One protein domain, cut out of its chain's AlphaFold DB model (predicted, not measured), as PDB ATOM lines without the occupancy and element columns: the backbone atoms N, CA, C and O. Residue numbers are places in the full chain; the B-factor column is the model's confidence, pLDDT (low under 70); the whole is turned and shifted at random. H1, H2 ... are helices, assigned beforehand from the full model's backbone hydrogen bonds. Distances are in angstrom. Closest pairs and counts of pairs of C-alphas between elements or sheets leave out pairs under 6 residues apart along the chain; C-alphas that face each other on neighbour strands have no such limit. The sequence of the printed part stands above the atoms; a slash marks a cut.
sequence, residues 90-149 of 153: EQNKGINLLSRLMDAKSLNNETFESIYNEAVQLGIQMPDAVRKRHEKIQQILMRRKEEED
ATOM      1  N   GLU A  90      23.642  19.377 -34.492       68.12
ATOM      2  CA  GLU A  90      24.462  18.467 -35.298       68.12
ATOM      3  C   GLU A  90      25.484  17.698 -34.460       68.12
ATOM      4  O   GLU A  90      25.618  16.487 -34.621       68.12
ATOM      5  N   GLN A  91      26.141  18.354 -33.499       69.06
ATOM      6  CA  GLN A  91      27.060  17.683 -32.579       69.06
ATOM      7  C   GLN A  91      26.333  16.661 -31.695       69.06
ATOM      8  O   GLN A  91      26.823  15.548 -31.513       69.06
ATOM      9  N   ASN A  92      25.132  16.990 -31.207       75.50
ATOM     10  CA  ASN A  92      24.289  16.052 -30.459       75.50
ATOM     11  C   ASN A  92      23.862  14.849 -31.311       75.50
ATOM     12  O   ASN A  92      23.915  13.711 -30.842       75.50
ATOM     13  N   LYS A  93      23.472  15.077 -32.572       76.00
ATOM     14  CA  LYS A  93      23.184  13.989 -33.518       76.00
ATOM     15  C   LYS A  93      24.414  13.111 -33.731       76.00
ATOM     16  O   LYS A  93      24.306  11.894 -33.619       76.00
ATOM     17  N   GLY A  94      25.584  13.710 -33.947       76.25
ATOM     18  CA  GLY A  94      26.813  12.960 -34.169       76.25
ATOM     19  C   GLY A  94      27.248  12.113 -32.975       76.25
ATOM     20  O   GLY A  94      27.623  10.955 -33.148       76.25
ATOM     21  N   ILE A  95      27.113  12.638 -31.755       76.50
ATOM     22  CA  ILE A  95      27.386  11.884 -30.523       76.50
ATOM     23  C   ILE A  95      26.412  10.709 -30.370       76.50
ATOM     24  O   ILE A  95      26.838   9.600 -30.048       76.50
ATOM     25  N   ASN A  96      25.124  10.913 -30.659       80.06
ATOM     26  CA  ASN A  96      24.126   9.842 -30.610       80.06
ATOM     27  C   ASN A  96      24.404   8.737 -31.640       80.06
ATOM     28  O   ASN A  96      24.297   7.553 -31.313       80.06
ATOM     29  N   LEU A  97      24.779   9.104 -32.867       82.31
ATOM     30  CA  LEU A  97      25.130   8.143 -33.916       82.31
ATOM     31  C   LEU A  97      26.391   7.354 -33.548       82.31
ATOM     32  O   LEU A  97      26.391   6.129 -33.640       82.31
ATOM     33  N   LEU A  98      27.432   8.026 -33.045       78.75
ATOM     34  CA  LEU A  98      28.643   7.362 -32.555       78.75
ATOM     35  C   LEU A  98      28.353   6.413 -31.393       78.75
ATOM     36  O   LEU A  98      28.866   5.297 -31.390       78.75
ATOM     37  N   SER A  99      27.512   6.817 -30.435       82.69
ATOM     38  CA  SER A  99      27.104   5.949 -29.324       82.69
ATOM     39  C   SER A  99      26.445   4.672 -29.844       82.69
ATOM     40  O   SER A  99      26.841   3.575 -29.458       82.69
ATOM     41  N   ARG A 100      25.512   4.800 -30.796       81.25
ATOM     42  CA  ARG A 100      24.857   3.650 -31.436       81.25
ATOM     43  C   ARG A 100      25.852   2.763 -32.184       81.25
ATOM     44  O   ARG A 100      25.768   1.546 -32.081       81.25
ATOM     45  N   LEU A 101      26.815   3.345 -32.900       80.06
ATOM     46  CA  LEU A 101      27.861   2.584 -33.592       80.06
ATOM     47  C   LEU A 101      28.808   1.867 -32.623       80.06
ATOM     48  O   LEU A 101      29.317   0.800 -32.964       80.06
ATOM     49  N   MET A 102      29.039   2.417 -31.427       75.12
ATOM     50  CA  MET A 102      29.863   1.790 -30.389       75.12
ATOM     51  C   MET A 102      29.140   0.669 -29.632       75.12
ATOM     52  O   MET A 102      29.783  -0.322 -29.288       75.12
ATOM     53  N   ASP A 103      27.813   0.734 -29.488       78.50
ATOM     54  CA  ASP A 103      26.974  -0.349 -28.931       78.50
ATOM     55  C   ASP A 103      26.808  -1.556 -29.887       78.50
ATOM     56  O   ASP A 103      25.962  -2.433 -29.711       78.50
ATOM     57  N   ALA A 104      27.691  -1.636 -30.885       59.31
ATOM     58  CA  ALA A 104      27.773  -2.535 -32.026       59.31
ATOM     59  C   ALA A 104      27.339  -4.002 -31.847       59.31
ATOM     60  O   ALA A 104      26.944  -4.624 -32.832       59.31
ATOM     61  N   LYS A 105      27.415  -4.598 -30.656       63.06
ATOM     62  CA  LYS A 105      27.121  -6.031 -30.473       63.06
ATOM     63  C   LYS A 105      25.658  -6.408 -30.746       63.06
ATOM     64  O   LYS A 105      25.402  -7.583 -30.976       63.06
ATOM     65  N   SER A 106      24.728  -5.452 -30.735       63.72
ATOM     66  CA  SER A 106      23.289  -5.696 -30.927       63.72
ATOM     67  C   SER A 106      22.729  -5.222 -32.271       63.72
ATOM     68  O   SER A 106      21.567  -5.491 -32.565       63.72
ATOM     69  N   LEU A 107      23.516  -4.516 -33.090       74.38
ATOM     70  CA  LEU A 107      23.025  -3.958 -34.352       74.38
ATOM     71  C   LEU A 107      23.180  -4.933 -35.517       74.38
ATOM     72  O   LEU A 107      24.281  -5.433 -35.763       74.38
ATOM     73  N   ASN A 108      22.094  -5.102 -36.274       83.25
ATOM     74  CA  ASN A 108      22.079  -5.797 -37.559       83.25
ATOM     75  C   ASN A 108      22.997  -5.083 -38.564       83.25
ATOM     76  O   ASN A 108      23.179  -3.863 -38.498       83.25
ATOM     77  N   ASN A 109      23.547  -5.832 -39.523       81.81
ATOM     78  CA  ASN A 109      24.504  -5.299 -40.500       81.81
ATOM     79  C   ASN A 109      23.909  -4.151 -41.338       81.81
ATOM     80  O   ASN A 109      24.576  -3.143 -41.531       81.81
ATOM     81  N   GLU A 110      22.641  -4.250 -41.747       82.06
ATOM     82  CA  GLU A 110      21.941  -3.197 -42.505       82.06
ATOM     83  C   GLU A 110      21.770  -1.907 -41.695       82.06
ATOM     84  O   GLU A 110      22.084  -0.813 -42.159       82.06
ATOM     85  N   THR A 111      21.330  -2.033 -40.438       85.06
ATOM     86  CA  THR A 111      21.194  -0.880 -39.538       85.06
ATOM     87  C   THR A 111      22.543  -0.244 -39.219       85.06
ATOM     88  O   THR A 111      22.632   0.972 -39.098       85.06
ATOM     89  N   PHE A 112      23.606  -1.047 -39.115       86.56
ATOM     90  CA  PHE A 112      24.953  -0.538 -38.898       86.56
ATOM     91  C   PHE A 112      25.453   0.266 -40.106       86.56
ATOM     92  O   PHE A 112      25.939   1.374 -39.914       86.56
ATOM     93  N   GLU A 113      25.284  -0.246 -41.328       86.75
ATOM     94  CA  GLU A 113      25.639   0.457 -42.572       86.75
ATOM     95  C   GLU A 113      24.880   1.779 -42.725       86.75
ATOM     96  O   GLU A 113      25.477   2.811 -43.023       86.75
ATOM     97  N   SER A 114      23.571   1.779 -42.458       88.00
ATOM     98  CA  SER A 114      22.755   2.994 -42.524       88.00
ATOM     99  C   SER A 114      23.258   4.074 -41.558       88.00
ATOM    100  O   SER A 114      23.478   5.211 -41.976       88.00
ATOM    101  N   ILE A 115      23.514   3.711 -40.299       87.06
ATOM    102  CA  ILE A 115      24.009   4.643 -39.275       87.06
ATOM    103  C   ILE A 115      25.443   5.090 -39.587       87.06
ATOM    104  O   ILE A 115      25.788   6.252 -39.381       87.06
ATOM    105  N   TYR A 116      26.288   4.186 -40.092       86.25
ATOM    106  CA  TYR A 116      27.662   4.499 -40.476       86.25
ATOM    107  C   TYR A 116      27.692   5.532 -41.608       86.25
ATOM    108  O   TYR A 116      28.392   6.536 -41.499       86.25
ATOM    109  N   ASN A 117      26.878   5.339 -42.648       86.44
ATOM    110  CA  ASN A 117      26.779   6.261 -43.777       86.44
ATOM    111  C   ASN A 117      26.215   7.625 -43.370       86.44
ATOM    112  O   ASN A 117      26.763   8.649 -43.773       86.44
ATOM    113  N   GLU A 118      25.177   7.657 -42.530       87.00
ATOM    114  CA  GLU A 118      24.641   8.906 -41.970       87.00
ATOM    115  C   GLU A 118      25.722   9.665 -41.186       87.00
ATOM    116  O   GLU A 118      25.908  10.871 -41.345       87.00
ATOM    117  N   ALA A 119      26.499   8.949 -40.376       83.19
ATOM    118  CA  ALA A 119      27.537   9.559 -39.569       83.19
ATOM    119  C   ALA A 119      28.739  10.040 -40.423       83.19
ATOM    120  O   ALA A 119      29.310  11.092 -40.136       83.19
ATOM    121  N   VAL A 120      29.074   9.354 -41.523       83.88
ATOM    122  CA  VAL A 120      30.064   9.826 -42.514       83.88
ATOM    123  C   VAL A 120      29.573  11.071 -43.261       83.88
ATOM    124  O   VAL A 120      30.355  12.000 -43.454       83.88
ATOM    125  N   GLN A 121      28.291  11.138 -43.640       83.50
ATOM    126  CA  GLN A 121      27.700  12.322 -44.290       83.50
ATOM    127  C   GLN A 121      27.766  13.568 -43.400       83.50
ATOM    128  O   GLN A 121      27.962  14.674 -43.895       83.50
ATOM    129  N   LEU A 122      27.666  13.381 -42.084       78.38
ATOM    130  CA  LEU A 122      27.848  14.439 -41.089       78.38
ATOM    131  C   LEU A 122      29.327  14.795 -40.835       78.38
ATOM    132  O   LEU A 122      29.619  15.600 -39.953       78.38
ATOM    133  N   GLY A 123      30.273  14.200 -41.572       77.00
ATOM    134  CA  GLY A 123      31.708  14.468 -41.444       77.00
ATOM    135  C   GLY A 123      32.337  13.910 -40.164       77.00
ATOM    136  O   GLY A 123      33.398  14.371 -39.740       77.00
ATOM    137  N   ILE A 124      31.693  12.936 -39.517       79.31
ATOM    138  CA  ILE A 124      32.147  12.394 -38.238       79.31
ATOM    139  C   ILE A 124      33.303  11.423 -38.472       79.31
ATOM    140  O   ILE A 124      33.192  10.461 -39.234       79.31
ATOM    141  N   GLN A 125      34.420  11.633 -37.773       79.69
ATOM    142  CA  GLN A 125      35.514  10.665 -37.777       79.69
ATOM    143  C   GLN A 125      35.136   9.410 -36.990       79.69
ATOM    144  O   GLN A 125      34.833   9.465 -35.797       79.69
ATOM    145  N   MET A 126      35.204   8.267 -37.668       81.00
ATOM    146  CA  MET A 126      34.866   6.975 -37.084       81.00
ATOM    147  C   MET A 126      36.039   6.388 -36.293       81.00
ATOM    148  O   MET A 126      37.160   6.337 -36.811       81.00
ATOM    149  N   PRO A 127      35.792   5.855 -35.084       82.56
ATOM    150  CA  PRO A 127      36.784   5.075 -34.356       82.56
ATOM    151  C   PRO A 127      37.245   3.848 -35.157       82.56
ATOM    152  O   PRO A 127      36.459   3.232 -35.879       82.56
ATOM    153  N   ASP A 128      38.497   3.424 -34.971       83.25
ATOM    154  CA  ASP A 128      39.088   2.271 -35.678       83.25
ATOM    155  C   ASP A 128      38.264   0.987 -35.555       83.25
ATOM    156  O   ASP A 128      38.139   0.230 -36.514       83.25
ATOM    157  N   ALA A 129      37.679   0.742 -34.381       83.31
ATOM    158  CA  ALA A 129      36.844  -0.432 -34.143       83.31
ATOM    159  C   ALA A 129      35.586  -0.441 -35.031       83.31
ATOM    160  O   ALA A 129      35.199  -1.490 -35.543       83.31
ATOM    161  N   VAL A 130      34.981   0.732 -35.243       84.38
ATOM    162  CA  VAL A 130      33.797   0.904 -36.096       84.38
ATOM    163  C   VAL A 130      34.187   0.726 -37.565       84.38
ATOM    164  O   VAL A 130      33.522  -0.017 -38.282       84.38
ATOM    165  N   ARG A 131      35.317   1.310 -37.993       86.44
ATOM    166  CA  ARG A 131      35.840   1.162 -39.365       86.44
ATOM    167  C   ARG A 131      36.152  -0.290 -39.726       86.44
ATOM    168  O   ARG A 131      35.654  -0.791 -40.727       86.44
ATOM    169  N   LYS A 132      36.877  -1.009 -38.865       88.69
ATOM    170  CA  LYS A 132      37.184  -2.436 -39.074       88.69
ATOM    171  C   LYS A 132      35.927  -3.301 -39.151       88.69
ATOM    172  O   LYS A 132      35.892  -4.294 -39.876       88.69
ATOM    173  N   ARG A 133      34.885  -2.954 -38.387       84.69
ATOM    174  CA  ARG A 133      33.600  -3.655 -38.463       84.69
ATOM    175  C   ARG A 133      32.907  -3.404 -39.801       84.69
ATOM    176  O   ARG A 133      32.430  -4.367 -40.393       84.69
ATOM    177  N   HIS A 134      32.878  -2.156 -40.263       88.06
ATOM    178  CA  HIS A 134      32.349  -1.799 -41.578       88.06
ATOM    179  C   HIS A 134      33.069  -2.566 -42.696       88.06
ATOM    180  O   HIS A 134      32.420  -3.256 -43.474       88.06
ATOM    181  N   GLU A 135      34.404  -2.585 -42.699       89.31
ATOM    182  CA  GLU A 135      35.199  -3.362 -43.664       89.31
ATOM    183  C   GLU A 135      34.831  -4.853 -43.662       89.31
ATOM    184  O   GLU A 135      34.672  -5.468 -44.715       89.31
ATOM    185  N   LYS A 136      34.645  -5.444 -42.477       88.81
ATOM    186  CA  LYS A 136      34.234  -6.846 -42.352       88.81
ATOM    187  C   LYS A 136      32.830  -7.093 -42.913       88.81
ATOM    188  O   LYS A 136      32.604  -8.130 -43.529       88.81
ATOM    189  N   ILE A 137      31.894  -6.169 -42.698       86.44
ATOM    190  CA  ILE A 137      30.538  -6.254 -43.258       86.44
ATOM    191  C   ILE A 137      30.597  -6.165 -44.787       86.44
ATOM    192  O   ILE A 137      30.014  -7.014 -45.457       86.44
ATOM    193  N   GLN A 138      31.374  -5.228 -45.332       87.00
ATOM    194  CA  GLN A 138      31.581  -5.081 -46.776       87.00
ATOM    195  C   GLN A 138      32.173  -6.351 -47.406       87.00
ATOM    196  O   GLN A 138      31.681  -6.822 -48.427       87.00
ATOM    197  N   GLN A 139      33.161  -6.982 -46.765       88.50
ATOM    198  CA  GLN A 139      33.722  -8.255 -47.237       88.50
ATOM    199  C   GLN A 139      32.693  -9.395 -47.260       88.50
ATOM    200  O   GLN A 139      32.712 -10.214 -48.176       88.50
ATOM    201  N   ILE A 140      31.799  -9.465 -46.268       86.94
ATOM    202  CA  ILE A 140      30.729 -10.476 -46.230       86.94
ATOM    203  C   ILE A 140      29.743 -10.255 -47.381       86.94
ATOM    204  O   ILE A 140      29.337 -11.218 -48.023       86.94
ATOM    205  N   LEU A 141      29.368  -9.001 -47.646       84.06
ATOM    206  CA  LEU A 141      28.454  -8.658 -48.736       84.06
ATOM    207  C   LEU A 141      29.057  -8.978 -50.109       84.06
ATOM    208  O   LEU A 141      28.371  -9.548 -50.950       84.06
ATOM    209  N   MET A 142      30.344  -8.680 -50.310       84.38
ATOM    210  CA  MET A 142      31.053  -9.010 -51.551       84.38
ATOM    211  C   MET A 142      31.098 -10.521 -51.801       84.38
ATOM    212  O   MET A 142      30.769 -10.956 -52.898       84.38
ATOM    213  N   ARG A 143      31.414 -11.331 -50.779       85.12
ATOM    214  CA  ARG A 143      31.430 -12.799 -50.917       85.12
ATOM    215  C   ARG A 143      30.063 -13.386 -51.245       85.12
ATOM    216  O   ARG A 143      29.982 -14.259 -52.091       85.12
ATOM    217  N   ARG A 144      28.995 -12.894 -50.608       82.50
ATOM    218  CA  ARG A 144      27.629 -13.349 -50.923       82.50
ATOM    219  C   ARG A 144      27.257 -13.069 -52.371       82.50
ATOM    220  O   ARG A 144      26.639 -13.906 -53.006       82.50
ATOM    221  N   LYS A 145      27.660 -11.909 -52.889       80.88
ATOM    222  CA  LYS A 145      27.420 -11.552 -54.285       80.88
ATOM    223  C   LYS A 145      28.195 -12.459 -55.247       80.88
ATOM    224  O   LYS A 145      27.643 -12.890 -56.245       80.88
ATOM    225  N   GLU A 146      29.449 -12.776 -54.925       80.56
ATOM    226  CA  GLU A 146      30.250 -13.731 -55.701       80.56
ATOM    227  C   GLU A 146      29.654 -15.150 -55.679       80.56
ATOM    228  O   GLU A 146      29.686 -15.828 -56.701       80.56
ATOM    229  N   GLU A 147      29.097 -15.589 -54.546       75.75
ATOM    230  CA  GLU A 147      28.385 -16.871 -54.420       75.75
ATOM    231  C   GLU A 147      27.084 -16.879 -55.243       75.75
ATOM    232  O   GLU A 147      26.850 -17.817 -56.000       75.75
ATOM    233  N   GLU A 148      26.279 -15.813 -55.179       74.19
ATOM    234  CA  GLU A 148      25.061 -15.669 -55.995       74.19
ATOM    235  C   GLU A 148      25.370 -15.650 -57.501       74.19
ATOM    236  O   GLU A 148      24.672 -16.293 -58.285       74.19
ATOM    237  N   ASP A 149      26.435 -14.957 -57.913       74.75
ATOM    238  CA  ASP A 149      26.874 -14.904 -59.311       74.75
ATOM    239  C   ASP A 149      27.448 -16.258 -59.793       74.75
ATOM    240  O   ASP A 149      27.371 -16.564 -60.984       74.75
TER     241      ASP A 149
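This is residues 90 to 149 of the 153 residues of an uncharacterized protein of Gregarina niphandrodes (UniProt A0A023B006). A hairpin of two helices, H1 and H2, has a longer helix, H3, set steeply to it; H3 packs on H2 with residues 134 to 137, and its end, residues 142 to 149, sticks out as a free arm. The printed part has 60 residues with three named helices, H1, H2, H3, and no named strand: all helix. It is only just compact, close to loose, with a radius of gyration of the C-alphas of 12.5 A, and elongated, spanning 42 by 22 by 18 A.

H1, residues 90 to 102, starts at C-alpha 90 (24.462, 18.467, -35.298) and is 18.2 A long. H2, residues 109 to 121, measures 18.3 A. H3, residues 128 to 149, measures 31.7 A and ends at C-alpha 149 (26.874, -14.904, -59.311).

H1 and H2, a helical hairpin, touch at a shallow tilt of 31 degrees, opposite ways; their closest C-alphas, of Leu 97 and Ala 119, are 6.3 A apart. H3 touches H2 at a steep tilt of 55 degrees, closest at the C-alphas of Asn 109 and Ile 137, 6.7 A. In H1, H2 and H3 every O i to N i+4 pair is within hydrogen-bond range.

The printed part has no cut, and both links are short. pLDDT is under 70 at residues 90 to 91 and 104 to 106.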